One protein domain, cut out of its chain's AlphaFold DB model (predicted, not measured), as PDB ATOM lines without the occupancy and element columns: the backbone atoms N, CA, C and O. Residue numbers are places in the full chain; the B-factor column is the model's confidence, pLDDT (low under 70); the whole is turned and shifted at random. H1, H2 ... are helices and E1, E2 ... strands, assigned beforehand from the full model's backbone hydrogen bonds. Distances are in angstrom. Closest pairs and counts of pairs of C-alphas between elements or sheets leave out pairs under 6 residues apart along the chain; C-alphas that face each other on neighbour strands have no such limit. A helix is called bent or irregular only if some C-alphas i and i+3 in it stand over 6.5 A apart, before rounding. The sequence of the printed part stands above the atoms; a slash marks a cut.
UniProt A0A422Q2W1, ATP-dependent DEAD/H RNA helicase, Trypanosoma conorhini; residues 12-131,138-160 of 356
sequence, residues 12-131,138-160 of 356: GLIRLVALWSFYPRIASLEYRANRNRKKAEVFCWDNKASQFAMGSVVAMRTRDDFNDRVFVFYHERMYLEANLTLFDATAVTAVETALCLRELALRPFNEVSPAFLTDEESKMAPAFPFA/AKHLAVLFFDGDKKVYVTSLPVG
ATOM      1  N   GLY A  12     210.799 247.493 318.555       91.06
ATOM      2  CA  GLY A  12     211.043 248.536 317.557       91.06
ATOM      3  C   GLY A  12     212.311 249.328 317.858       91.06
ATOM      4  O   GLY A  12     213.193 249.419 317.010       91.06
ATOM      5  N   LEU A  13     212.454 249.830 319.087       92.06
ATOM      6  CA  LEU A  13     213.648 250.578 319.497       92.06
ATOM      7  C   LEU A  13     214.913 249.712 319.453       92.06
ATOM      8  O   LEU A  13     215.954 250.170 318.987       92.06
ATOM      9  N   ILE A  14     214.827 248.448 319.875       92.88
ATOM     10  CA  ILE A  14     215.949 247.502 319.768       92.88
ATOM     11  C   ILE A  14     216.349 247.305 318.305       92.88
ATOM     12  O   ILE A  14     217.533 247.353 317.970       92.88
ATOM     13  N   ARG A  15     215.363 247.105 317.426       94.25
ATOM     14  CA  ARG A  15     215.584 246.920 315.993       94.25
ATOM     15  C   ARG A  15     216.183 248.166 315.349       94.25
ATOM     16  O   ARG A  15     217.097 248.018 314.546       94.25
ATOM     17  N   LEU A  16     215.736 249.361 315.734       93.62
ATOM     18  CA  LEU A  16     216.292 250.632 315.267       93.62
ATOM     19  C   LEU A  16     217.767 250.784 315.670       93.62
ATOM     20  O   LEU A  16     218.605 251.100 314.830       93.62
ATOM     21  N   VAL A  17     218.114 250.489 316.927       92.12
ATOM     22  CA  VAL A  17     219.511 250.533 317.402       92.12
ATOM     23  C   VAL A  17     220.382 249.490 316.687       92.12
ATOM     24  O   VAL A  17     221.514 249.787 316.292       92.12
ATOM     25  N   ALA A  18     219.861 248.278 316.475       94.38
ATOM     26  CA  ALA A  18     220.557 247.236 315.723       94.38
ATOM     27  C   ALA A  18     220.786 247.657 314.262       94.38
ATOM     28  O   ALA A  18     221.911 247.581 313.772       94.38
ATOM     29  N   LEU A  19     219.751 248.169 313.590       95.25
ATOM     30  CA  LEU A  19     219.834 248.711 312.236       95.25
ATOM     31  C   LEU A  19     220.913 249.794 312.134       95.25
ATOM     32  O   LEU A  19     221.737 249.753 311.221       95.25
ATOM     33  N   TRP A  20     220.956 250.714 313.097       92.12
ATOM     34  CA  TRP A  20     221.957 251.777 313.125       92.12
ATOM     35  C   TRP A  20     223.383 251.232 313.267       92.12
ATOM     36  O   TRP A  20     224.302 251.724 312.619       92.12
ATOM     37  N   SER A  21     223.551 250.163 314.052       92.38
ATOM     38  CA  SER A  21     224.838 249.486 314.264       92.38
ATOM     39  C   SER A  21     225.313 248.700 313.037       92.38
ATOM     40  O   SER A  21     226.516 248.569 312.814       92.38
ATOM     41  N   PHE A  22     224.382 248.163 312.242       93.19
ATOM     42  CA  PHE A  22     224.708 247.417 311.026       93.19
ATOM     43  C   PHE A  22     224.772 248.288 309.775       93.19
ATOM     44  O   PHE A  22     225.300 247.827 308.767       93.19
ATOM     45  N   TYR A  23     224.307 249.538 309.805       90.50
ATOM     46  CA  TYR A  23     224.465 250.467 308.687       90.50
ATOM     47  C   TYR A  23     225.950 250.571 308.252       90.50
ATOM     48  O   TYR A  23     226.825 250.705 309.107       90.50
ATOM     49  N   PRO A  24     226.287 250.525 306.942       89.94
ATOM     50  CA  PRO A  24     225.411 250.520 305.765       89.94
ATOM     51  C   PRO A  24     225.077 249.111 305.216       89.94
ATOM     52  O   PRO A  24     224.802 248.960 304.027       89.94
ATOM     53  N   ARG A  25     225.142 248.048 306.029       92.38
ATOM     54  CA  ARG A  25     224.836 246.659 305.629       92.38
ATOM     55  C   ARG A  25     223.329 246.440 305.504       92.38
ATOM     56  O   ARG A  25     222.703 245.767 306.320       92.38
ATOM     57  N   ILE A  26     222.754 247.042 304.471       92.88
ATOM     58  CA  ILE A  26     221.328 247.007 304.159       92.88
ATOM     59  C   ILE A  26     221.129 246.463 302.742       92.88
ATOM     60  O   ILE A  26     221.977 246.620 301.855       92.88
ATOM     61  N   ALA A  27     220.011 245.774 302.546       91.19
ATOM     62  CA  ALA A  27     219.542 245.311 301.255       91.19
ATOM     63  C   ALA A  27     218.054 245.638 301.080       91.19
ATOM     64  O   ALA A  27     217.299 245.644 302.051       91.19
ATOM     65  N   SER A  28     217.636 245.914 299.849       89.38
ATOM     66  CA  SER A  28     216.228 246.073 299.483       89.38
ATOM     67  C   SER A  28     215.575 244.725 299.206       89.38
ATOM     68  O   SER A  28     216.219 243.807 298.692       89.38
ATOM     69  N   LEU A  29     214.292 244.629 299.552       86.44
ATOM     70  CA  LEU A  29     213.400 243.535 299.187       86.44
ATOM     71  C   LEU A  29     212.587 243.962 297.968       86.44
ATOM     72  O   LEU A  29     211.849 244.943 298.022       86.44
ATOM     73  N   GLU A  30     212.726 243.231 296.871       81.12
ATOM     74  CA  GLU A  30     212.149 243.600 295.584       81.12
ATOM     75  C   GLU A  30     211.264 242.494 295.035       81.12
ATOM     76  O   GLU A  30     211.548 241.301 295.162       81.12
ATOM     77  N   TYR A  31     210.161 242.900 294.415       75.25
ATOM     78  CA  TYR A  31     209.150 241.994 293.896       75.25
ATOM     79  C   TYR A  31     208.897 242.323 292.434       75.25
ATOM     80  O   TYR A  31     208.632 243.472 292.085       75.25
ATOM     81  N   ARG A  32     208.926 241.305 291.573       66.12
ATOM     82  CA  ARG A  32     208.532 241.478 290.173       66.12
ATOM     83  C   ARG A  32     207.019 241.674 290.084       66.12
ATOM     84  O   ARG A  32     206.269 240.851 290.613       66.12
ATOM     85  N   ALA A  33     206.589 242.707 289.357       59.00
ATOM     86  CA  ALA A  33     205.191 243.143 289.254       59.00
ATOM     87  C   ALA A  33     204.196 242.014 288.907       59.00
ATOM     88  O   ALA A  33     203.104 241.956 289.462       59.00
ATOM     89  N   ASN A  34     204.598 241.054 288.067       55.94
ATOM     90  CA  ASN A  34     203.704 239.999 287.573       55.94
ATOM     91  C   ASN A  34     203.670 238.724 288.440       55.94
ATOM     92  O   ASN A  34     203.131 237.705 288.007       55.94
ATOM     93  N   ARG A  35     204.302 238.699 289.625       56.72
ATOM     94  CA  ARG A  35     204.511 237.451 290.390       56.72
ATOM     95  C   ARG A  35     204.371 237.637 291.908       56.72
ATOM     96  O   ARG A  35     205.324 237.428 292.654       56.72
ATOM     97  N   ASN A  36     203.155 237.932 292.374       53.62
ATOM     98  CA  ASN A  36     202.850 238.211 293.791       53.62
ATOM     99  C   ASN A  36     203.172 237.072 294.782       53.62
ATOM    100  O   ASN A  36     203.395 237.344 295.955       53.62
ATOM    101  N   ARG A  37     203.244 235.808 294.337       58.16
ATOM    102  CA  ARG A  37     203.534 234.644 295.206       58.16
ATOM    103  C   ARG A  37     205.011 234.225 295.254       58.16
ATOM    104  O   ARG A  37     205.323 233.179 295.821       58.16
ATOM    105  N   LYS A  38     205.928 234.968 294.622       66.94
ATOM    106  CA  LYS A  38     207.359 234.620 294.632       66.94
ATOM    107  C   LYS A  38     208.096 235.240 295.817       66.94
ATOM    108  O   LYS A  38     207.696 236.266 296.358       66.94
ATOM    109  N   LYS A  39     209.192 234.579 296.197       72.94
ATOM    110  CA  LYS A  39     210.162 235.086 297.174       72.94
ATOM    111  C   LYS A  39     210.701 236.440 296.712       72.94
ATOM    112  O   LYS A  39     210.896 236.632 295.511       72.94
ATOM    113  N   ALA A  40     210.947 237.334 297.667       77.06
ATOM    114  CA  ALA A  40     211.583 238.617 297.397       77.06
ATOM    115  C   ALA A  40     212.973 238.407 296.777       77.06
ATOM    116  O   ALA A  40     213.748 237.564 297.241       77.06
ATOM    117  N   GLU A  41     213.292 239.183 295.747       83.69
ATOM    118  CA  GLU A  41     214.665 239.365 295.290       83.69
ATOM    119  C   GLU A  41     215.367 240.328 296.252       83.69
ATOM    120  O   GLU A  41     214.781 241.317 296.692       83.69
ATOM    121  N   VAL A  42     216.608 240.020 296.629       88.44
ATOM    122  CA  VAL A  42     217.334 240.785 297.649       88.44
ATOM    123  C   VAL A  42     218.533 241.457 297.008       88.44
ATOM    124  O   VAL A  42     219.414 240.777 296.480       88.44
ATOM    125  N   PHE A  43     218.604 242.782 297.088       87.69
ATOM    126  CA  PHE A  43     219.704 243.550 296.507       87.69
ATOM    127  C   PHE A  43     220.412 244.372 297.571       87.69
ATOM    128  O   PHE A  43     219.838 245.283 298.161       87.69
ATOM    129  N   CYS A  44     221.684 244.063 297.812       89.31
ATOM    130  CA  CYS A  44     222.532 244.887 298.668       89.31
ATOM    131  C   CYS A  44     222.770 246.268 298.025       89.31
ATOM    132  O   CYS A  44     222.719 246.398 296.803       89.31
ATOM    133  N   TRP A  45     223.114 247.287 298.821       86.25
ATOM    134  CA  TRP A  45     223.430 248.641 298.314       86.25
ATOM    135  C   TRP A  45     224.610 248.721 297.328       86.25
ATOM    136  O   TRP A  45     224.738 249.667 296.550       86.25
ATOM    137  N   ASP A  46     225.457 247.693 297.261       84.38
ATOM    138  CA  ASP A  46     226.444 247.552 296.184       84.38
ATOM    139  C   ASP A  46     225.857 246.960 294.886       84.38
ATOM    140  O   ASP A  46     226.609 246.511 294.022       84.38
ATOM    141  N   ASN A  47     224.526 246.962 294.740       79.25
ATOM    142  CA  ASN A  47     223.749 246.394 293.631       79.25
ATOM    143  C   ASN A  47     223.970 244.889 293.397       79.25
ATOM    144  O   ASN A  47     223.592 244.365 292.348       79.25
ATOM    145  N   LYS A  48     224.560 244.160 294.351       85.81
ATOM    146  CA  LYS A  48     224.734 242.712 294.214       85.81
ATOM    147  C   LYS A  48     223.490 241.972 294.685       85.81
ATOM    148  O   LYS A  48     223.094 242.082 295.850       85.81
ATOM    149  N   ALA A  49     222.928 241.174 293.779       87.88
ATOM    150  CA  ALA A  49     221.877 240.224 294.103       87.88
ATOM    151  C   ALA A  49     222.380 239.239 295.166       87.88
ATOM    152  O   ALA A  49     223.504 238.735 295.092       87.88
ATOM    153  N   SER A  50     221.552 239.014 296.176       90.88
ATOM    154  CA  SER A  50     221.822 238.124 297.295       90.88
ATOM    155  C   SER A  50     220.623 237.217 297.546       90.88
ATOM    156  O   SER A  50     219.504 237.496 297.125       90.88
ATOM    157  N   GLN A  51     220.858 236.123 298.256       91.69
ATOM    158  CA  GLN A  51     219.820 235.219 298.738       91.69
ATOM    159  C   GLN A  51     219.902 235.099 300.257       91.69
ATOM    160  O   GLN A  51     220.974 235.249 300.844       91.69
ATOM    161  N   PHE A  52     218.790 234.791 300.910       91.38
ATOM    162  CA  PHE A  52     218.815 234.426 302.322       91.38
ATOM    163  C   PHE A  52     219.287 232.980 302.490       91.38
ATOM    164  O   PHE A  52     218.874 232.093 301.740       91.38
ATOM    165  N   ALA A  53     220.130 232.727 303.491       90.12
ATOM    166  CA  ALA A  53     220.468 231.369 303.901       90.12
ATOM    167  C   ALA A  53     219.195 230.634 304.339       90.12
ATOM    168  O   ALA A  53     218.354 231.222 305.010       90.12
ATOM    169  N   MET A  54     219.059 229.340 304.030       85.56
ATOM    170  CA  MET A  54     217.835 228.581 304.350       85.56
ATOM    171  C   MET A  54     217.500 228.535 305.852       85.56
ATOM    172  O   MET A  54     216.339 228.366 306.203       85.56
ATOM    173  N   GLY A  55     218.496 228.701 306.728       85.00
ATOM    174  CA  GLY A  55     218.297 228.799 308.179       85.00
ATOM    175  C   GLY A  55     217.833 230.177 308.671       85.00
ATOM    176  O   GLY A  55     217.514 230.321 309.847       85.00
ATOM    177  N   SER A  56     217.793 231.187 307.799       87.56
ATOM    178  CA  SER A  56     217.353 232.534 308.150       87.56
ATOM    179  C   SER A  56     215.833 232.587 308.304       87.56
ATOM    180  O   SER A  56     215.095 232.086 307.455       87.56
ATOM    181  N   VAL A  57     215.345 233.276 309.339       85.56
ATOM    182  CA  VAL A  57     213.901 233.419 309.625       85.56
ATOM    183  C   VAL A  57     213.148 234.123 308.483       85.56
ATOM    184  O   VAL A  57     211.939 233.946 308.320       85.56
ATOM    185  N   VAL A  58     213.864 234.900 307.666       87.50
ATOM    186  CA  VAL A  58     213.315 235.624 306.513       87.50
ATOM    187  C   VAL A  58     213.391 234.846 305.190       87.50
ATOM    188  O   VAL A  58     212.797 235.270 304.205       87.50
ATOM    189  N   ALA A  59     214.058 233.685 305.134       85.81
ATOM    190  CA  ALA A  59     214.348 232.986 303.870       85.81
ATOM    191  C   ALA A  59     213.133 232.373 303.157       85.81
ATOM    192  O   ALA A  59     213.163 232.121 301.944       85.81
ATOM    193  N   MET A  60     212.076 232.097 303.920       83.19
ATOM    194  CA  MET A  60     210.825 231.522 303.418       83.19
ATOM    195  C   MET A  60     209.675 232.530 303.420       83.19
ATOM    196  O   MET A  60     208.550 232.158 303.110       83.19
ATOM    197  N   ARG A  61     209.953 233.793 303.760       83.75
ATOM    198  CA  ARG A  61     208.949 234.853 303.820       83.75
ATOM    199  C   ARG A  61     208.612 235.355 302.417       83.75
ATOM    200  O   ARG A  61     209.471 235.450 301.538       83.75
ATOM    201  N   THR A  62     207.336 235.638 302.214       78.38
ATOM    202  CA  THR A  62     206.739 236.150 300.980       78.38
ATOM    203  C   THR A  62     206.370 237.622 301.136       78.38
ATOM    204  O   THR A  62     206.517 238.188 302.218       78.38
ATOM    205  N   ARG A  63     205.893 238.257 300.061       77.81
ATOM    206  CA  ARG A  63     205.469 239.665 300.089       77.81
ATOM    207  C   ARG A  63     204.490 239.953 301.231       77.81
ATOM    208  O   ARG A  63     204.689 240.915 301.967       77.81
ATOM    209  N   ASP A  64     203.508 239.074 301.415       76.25
ATOM    210  CA  ASP A  64     202.465 239.221 302.436       76.25
ATOM    211  C   ASP A  64     203.035 239.112 303.860       76.25
ATOM    212  O   ASP A  64     202.553 239.766 304.780       76.25
ATOM    213  N   ASP A  65     204.110 238.338 304.048       81.00
ATOM    214  CA  ASP A  65     204.779 238.224 305.343       81.00
ATOM    215  C   ASP A  65     205.607 239.463 305.718       81.00
ATOM    216  O   ASP A  65     205.812 239.746 306.902       81.00
ATOM    217  N   PHE A  66     206.168 240.151 304.719       78.31
ATOM    218  CA  PHE A  66     206.998 241.333 304.943       78.31
ATOM    219  C   PHE A  66     206.163 242.595 305.179       78.31
ATOM    220  O   PHE A  66     206.659 243.520 305.819       78.31
ATOM    221  N   ASN A  67     204.899 242.607 304.745       79.25
ATOM    222  CA  ASN A  67     203.980 243.733 304.897       79.25
ATOM    223  C   ASN A  67     204.588 245.045 304.349       79.25
ATOM    224  O   ASN A  67     204.888 245.146 303.161       79.25
ATOM    225  N   ASP A  68     204.819 246.036 305.211       77.50
ATOM    226  CA  ASP A  68     205.411 247.341 304.904       77.50
ATOM    227  C   ASP A  68     206.950 247.360 304.993       77.50
ATOM    228  O   ASP A  68     207.592 248.394 304.771       77.50
ATOM    229  N   ARG A  69     207.570 246.220 305.322       86.25
ATOM    230  CA  ARG A  69     209.024 246.084 305.444       86.25
ATOM    231  C   ARG A  69     209.633 245.790 304.092       86.25
ATOM    232  O   ARG A  69     209.377 244.769 303.461       86.25
ATOM    233  N   VAL A  70     210.487 246.701 303.672       85.31
ATOM    234  CA  VAL A  70     211.001 246.766 302.301       85.31
ATOM    235  C   VAL A  70     212.520 246.770 302.247       85.31
ATOM    236  O   VAL A  70     213.120 246.699 301.176       85.31
ATOM    237  N   PHE A  71     213.144 246.774 303.421       91.06
ATOM    238  CA  PHE A  71     214.572 246.612 303.591       91.06
ATOM    239  C   PHE A  71     214.859 245.507 304.601       91.06
ATOM    240  O   PHE A  71     214.038 245.161 305.453       91.06
ATOM    241  N   VAL A  72     216.069 244.974 304.521       93.81
ATOM    242  CA  VAL A  72     216.670 244.142 305.555       93.81
ATOM    243  C   VAL A  72     218.035 244.707 305.903       93.81
ATOM    244  O   VAL A  72     218.769 245.133 305.012       93.81
ATOM    245  N   PHE A  73     218.408 244.675 307.177       95.25
ATOM    246  CA  PHE A  73     219.814 244.791 307.559       95.25
ATOM    247  C   PHE A  73     220.379 243.411 307.866       95.25
ATOM    248  O   PHE A  73     219.644 242.510 308.278       95.25
ATOM    249  N   TYR A  74     221.681 243.249 307.654       94.38
ATOM    250  CA  TYR A  74     222.366 241.976 307.845       94.38
ATOM    251  C   TYR A  74     223.707 242.156 308.551       94.38
ATOM    252  O   TYR A  74     224.378 243.178 308.402       94.38
ATOM    253  N   HIS A  75     224.117 241.134 309.303       90.62
ATOM    254  CA  HIS A  75     225.442 241.126 309.918       90.62
ATOM    255  C   HIS A  75     226.503 240.758 308.882       90.62
ATOM    256  O   HIS A  75     227.336 241.589 308.535       90.62
ATOM    257  N   GLU A  76     226.460 239.546 308.336       86.12
ATOM    258  CA  GLU A  76     227.456 239.060 307.384       86.12
ATOM    259  C   GLU A  76     226.818 238.559 306.095       86.12
ATOM    260  O   GLU A  76     225.698 238.041 306.069       86.12
ATOM    261  N   ARG A  77     227.587 238.701 305.015       89.88
ATOM    262  CA  ARG A  77     227.293 238.113 303.716       89.88
ATOM    263  C   ARG A  77     228.507 237.339 303.234       89.88
ATOM    264  O   ARG A  77     229.626 237.845 303.319       89.88
ATOM    265  N   MET A  78     228.296 236.137 302.713       91.31
ATOM    266  CA  MET A  78     229.377 235.304 302.180       91.31
ATOM    267  C   MET A  78     229.021 234.796 300.791       91.31
ATOM    268  O   MET A  78     227.857 234.546 300.488       91.31
ATOM    269  N   TYR A  79     230.037 234.627 299.949       89.88
ATOM    270  CA  TYR A  79     229.883 233.874 298.712       89.88
ATOM    271  C   TYR A  79     229.872 232.389 299.052       89.88
ATOM    272  O   TYR A  79     230.890 231.839 299.470       89.88
ATOM    273  N   LEU A  80     228.712 231.762 298.885       85.94
ATOM    274  CA  LEU A  80     228.560 230.319 298.968       85.94
ATOM    275  C   LEU A  80     228.216 229.800 297.582       85.94
ATOM    276  O   LEU A  80     227.271 230.276 296.952       85.94
ATOM    277  N   GLU A  81     228.997 228.825 297.125       80.31
ATOM    278  CA  GLU A  81     228.878 228.244 295.789       80.31
ATOM    279  C   GLU A  81     228.996 229.328 294.702       80.31
ATOM    280  O   GLU A  81     230.103 229.786 294.417       80.31
ATOM    281  N   ALA A  82     227.869 229.767 294.132       81.00
ATOM    282  CA  ALA A  82     227.784 230.799 293.099       81.00
ATOM    283  C   ALA A  82     226.992 232.050 293.527       81.00
ATOM    284  O   ALA A  82     226.927 233.015 292.766       81.00
ATOM    285  N   ASN A  83     226.417 232.066 294.734       87.06
ATOM    286  CA  ASN A  83     225.496 233.112 295.174       87.06
ATOM    287  C   ASN A  83     226.006 233.827 296.429       87.06
ATOM    288  O   ASN A  83     226.529 233.227 297.371       87.06
ATOM    289  N   LEU A  84     225.795 235.141 296.467       91.56
ATOM    290  CA  LEU A  84     226.006 235.928 297.672       91.56
ATOM    291  C   LEU A  84     224.864 235.634 298.652       91.56
ATOM    292  O   LEU A  84     223.695 235.797 298.314       91.56
ATOM    293  N   THR A  85     225.191 235.168 299.852       92.62
ATOM    294  CA  THR A  85     224.208 234.682 300.826       92.62
ATOM    295  C   THR A  85     224.243 235.520 302.104       92.62
ATOM    296  O   THR A  85     225.319 235.740 302.661       92.62
ATOM    297  N   LEU A  86     223.072 235.971 302.565       93.38
ATOM    298  CA  LEU A  86     222.850 236.658 303.841       93.38
ATOM    299  C   LEU A  86     222.386 235.633 304.883       93.38
ATOM    300  O   LEU A  86     221.352 234.990 304.686       93.38
ATOM    301  N   PHE A  87     223.132 235.462 305.973       89.69
ATOM    302  CA  PHE A  87     222.802 234.462 307.003       89.69
ATOM    303  C   PHE A  87     221.780 235.007 307.994       89.69
ATOM    304  O   PHE A  87     220.652 234.519 308.075       89.69
ATOM    305  N   ASP A  88     222.162 236.084 308.669       91.00
ATOM    306  CA  ASP A  88     221.325 236.770 309.639       91.00
ATOM    307  C   ASP A  88     220.820 238.061 309.016       91.00
ATOM    308  O   ASP A  88     221.607 238.949 308.674       91.00
ATOM    309  N   ALA A  89     219.505 238.148 308.849       92.50
ATOM    310  CA  ALA A  89     218.845 239.310 308.286       92.50
ATOM    311  C   ALA A  89     217.579 239.632 309.077       92.50
ATOM    312  O   ALA A  89     216.806 238.743 309.437       92.50
ATOM    313  N   THR A  90     217.366 240.919 309.330       94.06
ATOM    314  CA  THR A  90     216.172 241.430 310.011       94.06
ATOM    315  C   THR A  90     215.480 242.432 309.106       94.06
ATOM    316  O   THR A  90     216.108 243.372 308.624       94.06
ATOM    317  N   ALA A  91     214.183 242.225 308.878       92.44
ATOM    318  CA  ALA A  91     213.362 243.113 308.065       92.44
ATOM    319  C   ALA A  91     213.002 244.397 308.816       92.44
ATOM    320  O   ALA A  91     212.624 244.341 309.989       92.44
ATOM    321  N   VAL A  92     213.083 245.522 308.111       92.69
ATOM    322  CA  VAL A  92     212.831 246.875 308.615       92.69
ATOM    323  C   VAL A  92     212.038 247.693 307.599       92.69
ATOM    324  O   VAL A  92     212.039 247.416 306.394       92.69
ATOM    325  N   THR A  93     211.330 248.702 308.091       90.56
ATOM    326  CA  THR A  93     210.544 249.616 307.260       90.56
ATOM    327  C   THR A  93     211.434 250.671 306.598       90.56
ATOM    328  O   THR A  93     212.590 250.894 306.979       90.56
ATOM    329  N   ALA A  94     210.889 251.363 305.595       89.38
ATOM    330  CA  ALA A  94     211.554 252.524 305.006       89.38
ATOM    331  C   ALA A  94     211.737 253.662 306.024       89.38
ATOM    332  O   ALA A  94     212.748 254.355 305.980       89.38
ATOM    333  N   VAL A  95     210.803 253.805 306.969       90.81
ATOM    334  CA  VAL A  95     210.861 254.782 308.066       90.81
ATOM    335  C   VAL A  95     212.054 254.510 308.984       90.81
ATOM    336  O   VAL A  95     212.864 255.404 309.219       90.81
ATOM    337  N   GLU A  96     212.212 253.268 309.447       93.06
ATOM    338  CA  GLU A  96     213.359 252.874 310.275       93.06
ATOM    339  C   GLU A  96     214.678 253.075 309.527       93.06
ATOM    340  O   GLU A  96     215.637 253.620 310.066       93.06
ATOM    341  N   THR A  97     214.707 252.686 308.250       92.88
ATOM    342  CA  THR A  97     215.891 252.832 307.395       92.88
ATOM    343  C   THR A  97     216.265 254.297 307.197       92.88
ATOM    344  O   THR A  97     217.446 254.631 307.281       92.88
ATOM    345  N   ALA A  98     215.277 255.174 306.994       92.38
ATOM    346  CA  ALA A  98     215.472 256.607 306.798       92.38
ATOM    347  C   ALA A  98     216.154 257.259 308.009       92.38
ATOM    348  O   ALA A  98     217.108 258.018 307.841       92.38
ATOM    349  N   LEU A  99     215.737 256.894 309.226       92.88
ATOM    350  CA  LEU A  99     216.325 257.403 310.469       92.88
ATOM    351  C   LEU A  99     217.806 257.027 310.636       92.88
ATOM    352  O   LEU A  99     218.531 257.743 311.321       92.88
ATOM    353  N   CYS A 100     218.290 255.969 309.975       92.06
ATOM    354  CA  CYS A 100     219.685 255.517 310.052       92.06
ATOM    355  C   CYS A 100     220.572 255.972 308.878       92.06
ATOM    356  O   CYS A 100     221.782 255.744 308.911       92.06
ATOM    357  N   LEU A 101     220.019 256.597 307.829       89.88
ATOM    358  CA  LEU A 101     220.787 256.995 306.637       89.88
ATOM    359  C   LEU A 101     221.872 258.018 306.965       89.88
ATOM    360  O   LEU A 101     221.574 259.001 307.618       89.88
ATOM    361  N   ARG A 102     223.102 257.900 306.452       84.44
ATOM    362  CA  ARG A 102     224.120 258.949 306.674       84.44
ATOM    363  C   ARG A 102     223.619 260.344 306.279       84.44
ATOM    364  O   ARG A 102     223.826 261.290 307.025       84.44
ATOM    365  N   GLU A 103     222.938 260.435 305.143       85.25
ATOM    366  CA  GLU A 103     222.314 261.652 304.631       85.25
ATOM    367  C   GLU A 103     220.856 261.330 304.291       85.25
ATOM    368  O   GLU A 103     220.588 260.494 303.425       85.25
ATOM    369  N   LEU A 104     219.916 261.955 305.004       87.38
ATOM    370  CA  LEU A 104     218.492 261.837 304.715       87.38
ATOM    371  C   LEU A 104     218.128 262.813 303.592       87.38
ATOM    372  O   LEU A 104     218.118 264.025 303.792       87.38
ATOM    373  N   ALA A 105     217.799 262.281 302.419       89.44
ATOM    374  CA  ALA A 105     217.336 263.070 301.286       89.44
ATOM    375  C   ALA A 105     215.809 262.969 301.158       89.44
ATOM    376  O   ALA A 105     215.263 261.905 300.862       89.44
ATOM    377  N   LEU A 106     215.133 264.098 301.378       90.50
ATOM    378  CA  LEU A 106     213.686 264.267 301.246       90.50
ATOM    379  C   LEU A 106     213.404 265.312 300.165       90.50
ATOM    380  O   LEU A 106     213.959 266.409 300.217       90.50
ATOM    381  N   ARG A 107     212.512 265.005 299.218       88.94
ATOM    382  CA  ARG A 107     212.011 265.990 298.245       88.94
ATOM    383  C   ARG A 107     210.487 265.970 298.171       88.94
ATOM    384  O   ARG A 107     209.906 264.886 298.248       88.94
ATOM    385  N   PRO A 108     209.822 267.125 298.005       88.00
ATOM    386  CA  PRO A 108     208.413 267.162 297.633       88.00
ATOM    387  C   PRO A 108     208.175 266.342 296.366       88.00
ATOM    388  O   PRO A 108     208.983 266.380 295.439       88.00
ATOM    389  N   PHE A 109     207.058 265.620 296.304       84.75
ATOM    390  CA  PHE A 109     206.769 264.728 295.179       84.75
ATOM    391  C   PHE A 109     206.778 265.458 293.824       84.75
ATOM    392  O   PHE A 109     207.330 264.953 292.853       84.75
ATOM    393  N   ASN A 110     206.265 266.691 293.785       83.38
ATOM    394  CA  ASN A 110     206.205 267.525 292.577       83.38
ATOM    395  C   ASN A 110     207.580 267.925 292.009       83.38
ATOM    396  O   ASN A 110     207.663 268.382 290.873       83.38
ATOM    397  N   GLU A 111     208.647 267.796 292.796       84.94
ATOM    398  CA  GLU A 111     210.015 268.137 292.388       84.94
ATOM    399  C   GLU A 111     210.804 266.909 291.908       84.94
ATOM    400  O   GLU A 111     211.943 267.033 291.448       84.94
ATOM    401  N   VAL A 112     210.227 265.709 292.017       81.75
ATOM    402  CA  VAL A 112     210.877 264.459 291.623       81.75
ATOM    403  C   VAL A 112     210.579 264.159 290.160       81.75
ATOM    404  O   VAL A 112     209.432 264.155 289.722       81.75
ATOM    405  N   SER A 113     211.637 263.890 289.389       77.44
ATOM    406  CA  SER A 113     211.487 263.496 287.988       77.44
ATOM    407  C   SER A 113     210.663 262.204 287.886       77.44
ATOM    408  O   SER A 113     211.000 261.237 288.578       77.44
ATOM    409  N   PRO A 114     209.663 262.131 286.985       72.56
ATOM    410  CA  PRO A 114     208.871 260.921 286.764       72.56
ATOM    411  C   PRO A 114     209.717 259.678 286.476       72.56
ATOM    412  O   PRO A 114     209.319 258.580 286.839       72.56
ATOM    413  N   ALA A 115     210.915 259.849 285.908       68.88
ATOM    414  CA  ALA A 115     211.840 258.752 285.634       68.88
ATOM    415  C   ALA A 115     212.227 257.938 286.887       68.88
ATOM    416  O   ALA A 115     212.476 256.745 286.768       68.88
ATOM    417  N   PHE A 116     212.243 258.548 288.080       66.62
ATOM    418  CA  PHE A 116     212.486 257.826 289.340       66.62
ATOM    419  C   PHE A 116     211.268 257.030 289.827       66.62
ATOM    420  O   PHE A 116     211.403 256.182 290.702       66.62
ATOM    421  N   LEU A 117     210.081 257.329 289.299       66.12
ATOM    422  CA  LEU A 117     208.805 256.749 289.721       66.12
ATOM    423  C   LEU A 117     208.301 255.671 288.752       66.12
ATOM    424  O   LEU A 117     207.434 254.886 289.121       66.12
ATOM    425  N   THR A 118     208.824 255.642 287.524       58.31
ATOM    426  CA  THR A 118     208.371 254.760 286.435       58.31
ATOM    427  C   THR A 118     209.376 253.667 286.062       58.31
ATOM    428  O   THR A 118     209.194 253.030 285.031       58.31
ATOM    429  N   ASP A 119     210.457 253.475 286.825       54.78
ATOM    430  CA  ASP A 119     211.468 252.456 286.509       54.78
ATOM    431  C   ASP A 119     210.891 251.035 286.676       54.78
ATOM    432  O   ASP A 119     210.512 250.624 287.778       54.78
ATOM    433  N   GLU A 120     210.811 250.297 285.564       51.31
ATOM    434  CA  GLU A 120     210.297 248.926 285.502       51.31
ATOM    435  C   GLU A 120     211.296 247.892 286.053       51.31
ATOM    436  O   GLU A 120     210.883 246.798 286.447       51.31
ATOM    437  N   GLU A 121     212.598 248.213 286.106       50.56
ATOM    438  CA  GLU A 121     213.648 247.239 286.437       50.56
ATOM    439  C   GLU A 121     214.042 247.198 287.919       50.56
ATOM    440  O   GLU A 121     214.759 246.271 288.297       50.56
ATOM    441  N   SER A 122     213.565 248.138 288.752       50.38
ATOM    442  CA  SER A 122     213.545 248.164 290.238       50.38
ATOM    443  C   SER A 122     213.522 249.648 290.688       50.38
ATOM    444  O   SER A 122     214.037 250.490 289.966       50.38
ATOM    445  N   LYS A 123     212.986 250.092 291.844       57.31
ATOM    446  CA  LYS A 123     213.816 250.277 293.067       57.31
ATOM    447  C   LYS A 123     213.089 250.896 294.286       57.31
ATOM    448  O   LYS A 123     213.743 251.485 295.139       57.31
ATOM    449  N   MET A 124     211.781 250.638 294.405       57.22
ATOM    450  CA  MET A 124     210.813 250.972 295.480       57.22
ATOM    451  C   MET A 124     209.928 252.221 295.289       57.22
ATOM    452  O   MET A 124     210.409 253.338 295.241       57.22
ATOM    453  N   ALA A 125     208.606 251.992 295.260       46.91
ATOM    454  CA  ALA A 125     207.486 252.843 295.702       46.91
ATOM    455  C   ALA A 125     206.183 251.997 295.635       46.91
ATOM    456  O   ALA A 125     206.061 251.206 294.701       46.91
ATOM    457  N   PRO A 126     205.142 252.221 296.464       46.03
ATOM    458  CA  PRO A 126     204.977 252.087 297.924       46.03
ATOM    459  C   PRO A 126     204.454 250.679 298.353       46.03
ATOM    460  O   PRO A 126     204.329 249.772 297.536       46.03
ATOM    461  N   ALA A 127     204.098 250.494 299.640       39.97
ATOM    462  CA  ALA A 127     203.424 249.289 300.174       39.97
ATOM    463  C   ALA A 127     201.948 249.125 299.722       39.97
ATOM    464  O   ALA A 127     201.306 248.131 300.050       39.97
ATOM    465  N   PHE A 128     201.419 250.071 298.940       33.66
ATOM    466  CA  PHE A 128     200.065 250.059 298.376       33.66
ATOM    467  C   PHE A 128     200.107 250.631 296.948       33.66
ATOM    468  O   PHE A 128     200.931 251.510 296.702       33.66
ATOM    469  N   PRO A 129     199.289 250.156 295.989       39.66
ATOM    470  CA  PRO A 129     199.332 250.622 294.604       39.66
ATOM    471  C   PRO A 129     199.141 252.139 294.529       39.66
ATOM    472  O   PRO A 129     198.108 252.672 294.921       39.66
ATOM    473  N   PHE A 130     200.160 252.833 294.027       49.03
ATOM    474  CA  PHE A 130     200.136 254.276 293.845       49.03
ATOM    475  C   PHE A 130     199.548 254.597 292.474       49.03
ATOM    476  O   PHE A 130     200.268 254.819 291.504       49.03
ATOM    477  N   ALA A 131     198.223 254.573 292.385       50.44
ATOM    478  CA  ALA A 131     197.528 255.282 291.327       50.44
ATOM    479  C   ALA A 131     197.263 256.696 291.853       50.44
ATOM    480  O   ALA A 131     196.410 256.880 292.714       50.44
ATOM    481  N   ALA A 138     199.368 264.857 294.960       73.19
ATOM    482  CA  ALA A 138     200.811 264.996 294.783       73.19
ATOM    483  C   ALA A 138     201.418 266.126 295.642       73.19
ATOM    484  O   ALA A 138     202.544 266.015 296.129       73.19
ATOM    485  N   LYS A 139     200.650 267.189 295.928       78.69
ATOM    486  CA  LYS A 139     201.087 268.314 296.781       78.69
ATOM    487  C   LYS A 139     201.304 267.926 298.244       78.69
ATOM    488  O   LYS A 139     201.997 268.638 298.966       78.69
ATOM    489  N   HIS A 140     200.705 266.827 298.693       82.00
ATOM    490  CA  HIS A 140     200.781 266.365 300.079       82.00
ATOM    491  C   HIS A 140     201.747 265.201 300.270       82.00
ATOM    492  O   HIS A 140     201.787 264.609 301.350       82.00
ATOM    493  N   LEU A 141     202.535 264.887 299.246       84.81
ATOM    494  CA  LEU A 141     203.440 263.754 299.233       84.81
ATOM    495  C   LEU A 141     204.890 264.206 299.151       84.81
ATOM    496  O   LEU A 141     205.227 265.286 298.655       84.81
ATOM    497  N   ALA A 142     205.759 263.344 299.646       87.00
ATOM    498  CA  ALA A 142     207.191 263.503 299.575       87.00
ATOM    499  C   ALA A 142     207.853 262.168 299.252       87.00
ATOM    500  O   ALA A 142     207.277 261.094 299.432       87.00
ATOM    501  N   VAL A 143     209.080 262.258 298.765       87.81
ATOM    502  CA  VAL A 143     209.886 261.119 298.355       87.81
ATOM    503  C   VAL A 143     211.163 261.113 299.176       87.81
ATOM    504  O   VAL A 143     211.890 262.108 299.224       87.81
ATOM    505  N   LEU A 144     211.409 259.982 299.828       88.25
ATOM    506  CA  LEU A 144     212.659 259.664 300.499       88.25
ATOM    507  C   LEU A 144     213.572 258.917 299.531       88.25
ATOM    508  O   LEU A 144     213.111 258.017 298.828       88.25
ATOM    509  N   PHE A 145     214.855 259.261 299.524       87.56
ATOM    510  CA  PHE A 145     215.864 258.609 298.693       87.56
ATOM    511  C   PHE A 145     216.805 257.750 299.545       87.56
ATOM    512  O   PHE A 145     217.245 258.156 300.621       87.56
ATOM    513  N   PHE A 146     217.136 256.559 299.043       87.12
ATOM    514  CA  PHE A 146     218.030 255.590 299.677       87.12
ATOM    515  C   PHE A 146     219.071 255.089 298.666       87.12
ATOM    516  O   PHE A 146     218.883 255.193 297.452       87.12
ATOM    517  N   ASP A 147     220.168 254.512 299.174       83.56
ATOM    518  CA  ASP A 147     221.243 253.924 298.355       83.56
ATOM    519  C   ASP A 147     221.819 254.894 297.296       83.56
ATOM    520  O   ASP A 147     222.045 254.534 296.140       83.56
ATOM    521  N   GLY A 148     222.029 256.159 297.681       77.19
ATOM    522  CA  GLY A 148     222.548 257.195 296.779       77.19
ATOM    523  C   GLY A 148     221.598 257.488 295.618       77.19
ATOM    524  O   GLY A 148     221.994 257.384 294.460       77.19
ATOM    525  N   ASP A 149     220.341 257.794 295.944       78.25
ATOM    526  CA  ASP A 149     219.245 258.110 295.018       78.25
ATOM    527  C   ASP A 149     218.828 256.976 294.068       78.25
ATOM    528  O   ASP A 149     218.028 257.183 293.158       78.25
ATOM    529  N   LYS A 150     219.331 255.756 294.287       77.94
ATOM    530  CA  LYS A 150     218.952 254.591 293.480       77.94
ATOM    531  C   LYS A 150     217.603 254.021 293.867       77.94
ATOM    532  O   LYS A 150     217.015 253.332 293.049       77.94
ATOM    533  N   LYS A 151     217.180 254.212 295.115       80.81
ATOM    534  CA  LYS A 151     215.952 253.648 295.678       80.81
ATOM    535  C   LYS A 151     215.101 254.786 296.204       80.81
ATOM    536  O   LYS A 151     215.640 255.700 296.831       80.81
ATOM    537  N   VAL A 152     213.796 254.726 295.986       82.56
ATOM    538  CA  VAL A 152     212.880 255.767 296.453       82.56
ATOM    539  C   VAL A 152     211.819 255.186 297.383       82.56
ATOM    540  O   VAL A 152     211.647 253.978 297.502       82.56
ATOM    541  N   TYR A 153     211.163 256.035 298.157       83.88
ATOM    542  CA  TYR A 153     209.997 255.655 298.942       83.88
ATOM    543  C   TYR A 153     209.067 256.849 299.015       83.88
ATOM    544  O   TYR A 153     209.456 257.924 299.476       83.88
ATOM    545  N   VAL A 154     207.838 256.658 298.549       83.81
ATOM    546  CA  VAL A 154     206.809 257.693 298.590       83.81
ATOM    547  C   VAL A 154     206.111 257.633 299.941       83.81
ATOM    548  O   VAL A 154     205.678 256.573 300.388       83.81
ATOM    549  N   THR A 155     206.001 258.785 300.587       84.25
ATOM    550  CA  THR A 155     205.306 258.962 301.860       84.25
ATOM    551  C   THR A 155     204.537 260.280 301.859       84.25
ATOM    552  O   THR A 155     204.624 261.071 300.921       84.25
ATOM    553  N   SER A 156     203.769 260.539 302.913       85.56
ATOM    554  CA  SER A 156     203.153 261.851 303.089       85.56
ATOM    555  C   SER A 156     204.211 262.898 303.448       85.56
ATOM    556  O   SER A 156     205.151 262.624 304.196       85.56
ATOM    557  N   LEU A 157     204.052 264.122 302.945       85.50
ATOM    558  CA  LEU A 157     204.942 265.236 303.264       85.50
ATOM    559  C   LEU A 157     205.074 265.467 304.784       85.50
ATOM    560  O   LEU A 157     206.206 265.623 305.237       85.50
ATOM    561  N   PRO A 158     203.997 265.416 305.600       84.06
ATOM    562  CA  PRO A 158     204.121 265.516 307.055       84.06
ATOM    563  C   PRO A 158     205.016 264.436 307.673       84.06
ATOM    564  O   PRO A 158     205.843 264.751 308.525       84.06
ATOM    565  N   VAL A 159     204.900 263.179 307.227       84.44
ATOM    566  CA  VAL A 159     205.748 262.078 307.718       84.44
ATOM    567  C   VAL A 159     207.201 262.285 307.298       84.44
ATOM    568  O   VAL A 159     208.100 262.147 308.121       84.44
ATOM    569  N   GLY A 160     207.443 262.670 306.043       86.75
ATOM    570  CA  GLY A 160     208.791 262.969 305.561       86.75
ATOM    571  C   GLY A 160     209.474 264.085 306.359       86.75
ATOM    572  O   GLY A 160     210.630 263.941 306.752       86.75
TER     573      GLY A 160
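What this domain is: This is residues 12 to 131 and 138 to 160 of the 356 residues of the protein "ATP-dependent DEAD/H RNA helicase" of Trypanosoma conorhini (UniProt A0A422Q2W1). A strongly twisted sheet of seven strands, curled and folded back on itself like part of a barrel, makes one lobe; a small sheet of three strands makes a second, with the short helix H3 between them. H1 covers E4 and E7 of the large sheet, and H4 packs on the small one. The 143 printed residues have four named helices and ten named strands, in the order H1 E1 E2 E3 H2 E4 E5 E6 E7 H3 E8 E9 E10 H4: a mixed class. The large sheet is mixed, in the order E5 E6 E3 E2 E1 E4 E7; the small one, E8 E9 E10, is antiparallel. The whole is compact, with a radius of gyration of the C-alphas of 15.0 A and spans of 47 by 35 by 25 A.

How they stand to each other: Start with E1, residues 26 to 30, E2, 41 to 44, and E3, 49 to 52, a meander, each strand the antiparallel neighbour of the one before; N 28 and O 43 are 2.8 A apart, N 50 and O 42 also 2.8 A. E3 is parallel to E6, residues 83 to 86, with N 51 and O 84 at 2.9 A, and E6 forms a hairpin with E5, residues 77 to 80, with N 78 and O 85 at 3.0 A. E4, residues 69 to 74, is antiparallel to E1, N 27 to O 72 2.8 A, and to E7, residues 89 to 93, N 92 to O 71 2.8 A. In this folded sheet, bent back into two leaves, E5 E6 E3 face E1 E4 E7, with E2 as the hinge. H1, residues 12 to 22, lies over E4 and E7 at a height over the sheet of 9.4 A; its closest C-alphas to E4 are Leu 19 and Phe 73, 6.1 A. H3, residues 94 to 100, lies over E4, closest C-alphas Val 70 and Ala 94, 6.4 A, and touches H1 at a steep tilt of 57 degrees, closest C-alphas Trp 20 and Cys 100, 5.3 A. H3 is also over E9, residues 141 to 146, at a height over the small sheet of 9.7 A. E9 pairs with E8, residues 105 to 108, N 143 to O 107 2.8 A, and forms a hairpin with E10, residues 151 to 156, N 142 to O 155 2.8 A. H4, residues 157 to 160, is on the same face as H3; H2, residues 63 to 66, only grazes the large sheet. Every O i to N i+4 pair is within hydrogen-bond range in H1, 2 of 3 in H3; H2 and H4 are too short for one.

Where its parts are: Find C-alpha 26 at (221.328, 247.007, 304.159), where E1 begins; E4 runs 14.2 A, E9 16.7 A and E10 16.9 A. H1 runs 15.2 A from C-alpha 12 at (211.043, 248.536, 317.557), and H4 ends at C-alpha 160, (208.791, 262.969, 305.561).

The domain as a whole: The farthest C-alphas, Glu 81 and Lys 139, are 48.8 A apart. Residues 132 to 137 are not printed, and C-alphas 131 and 138 are 10.8 A apart across the cut. Of the links printed whole, none is long. Confidence is under 70 at residues 32 to 38 and 115 to 131.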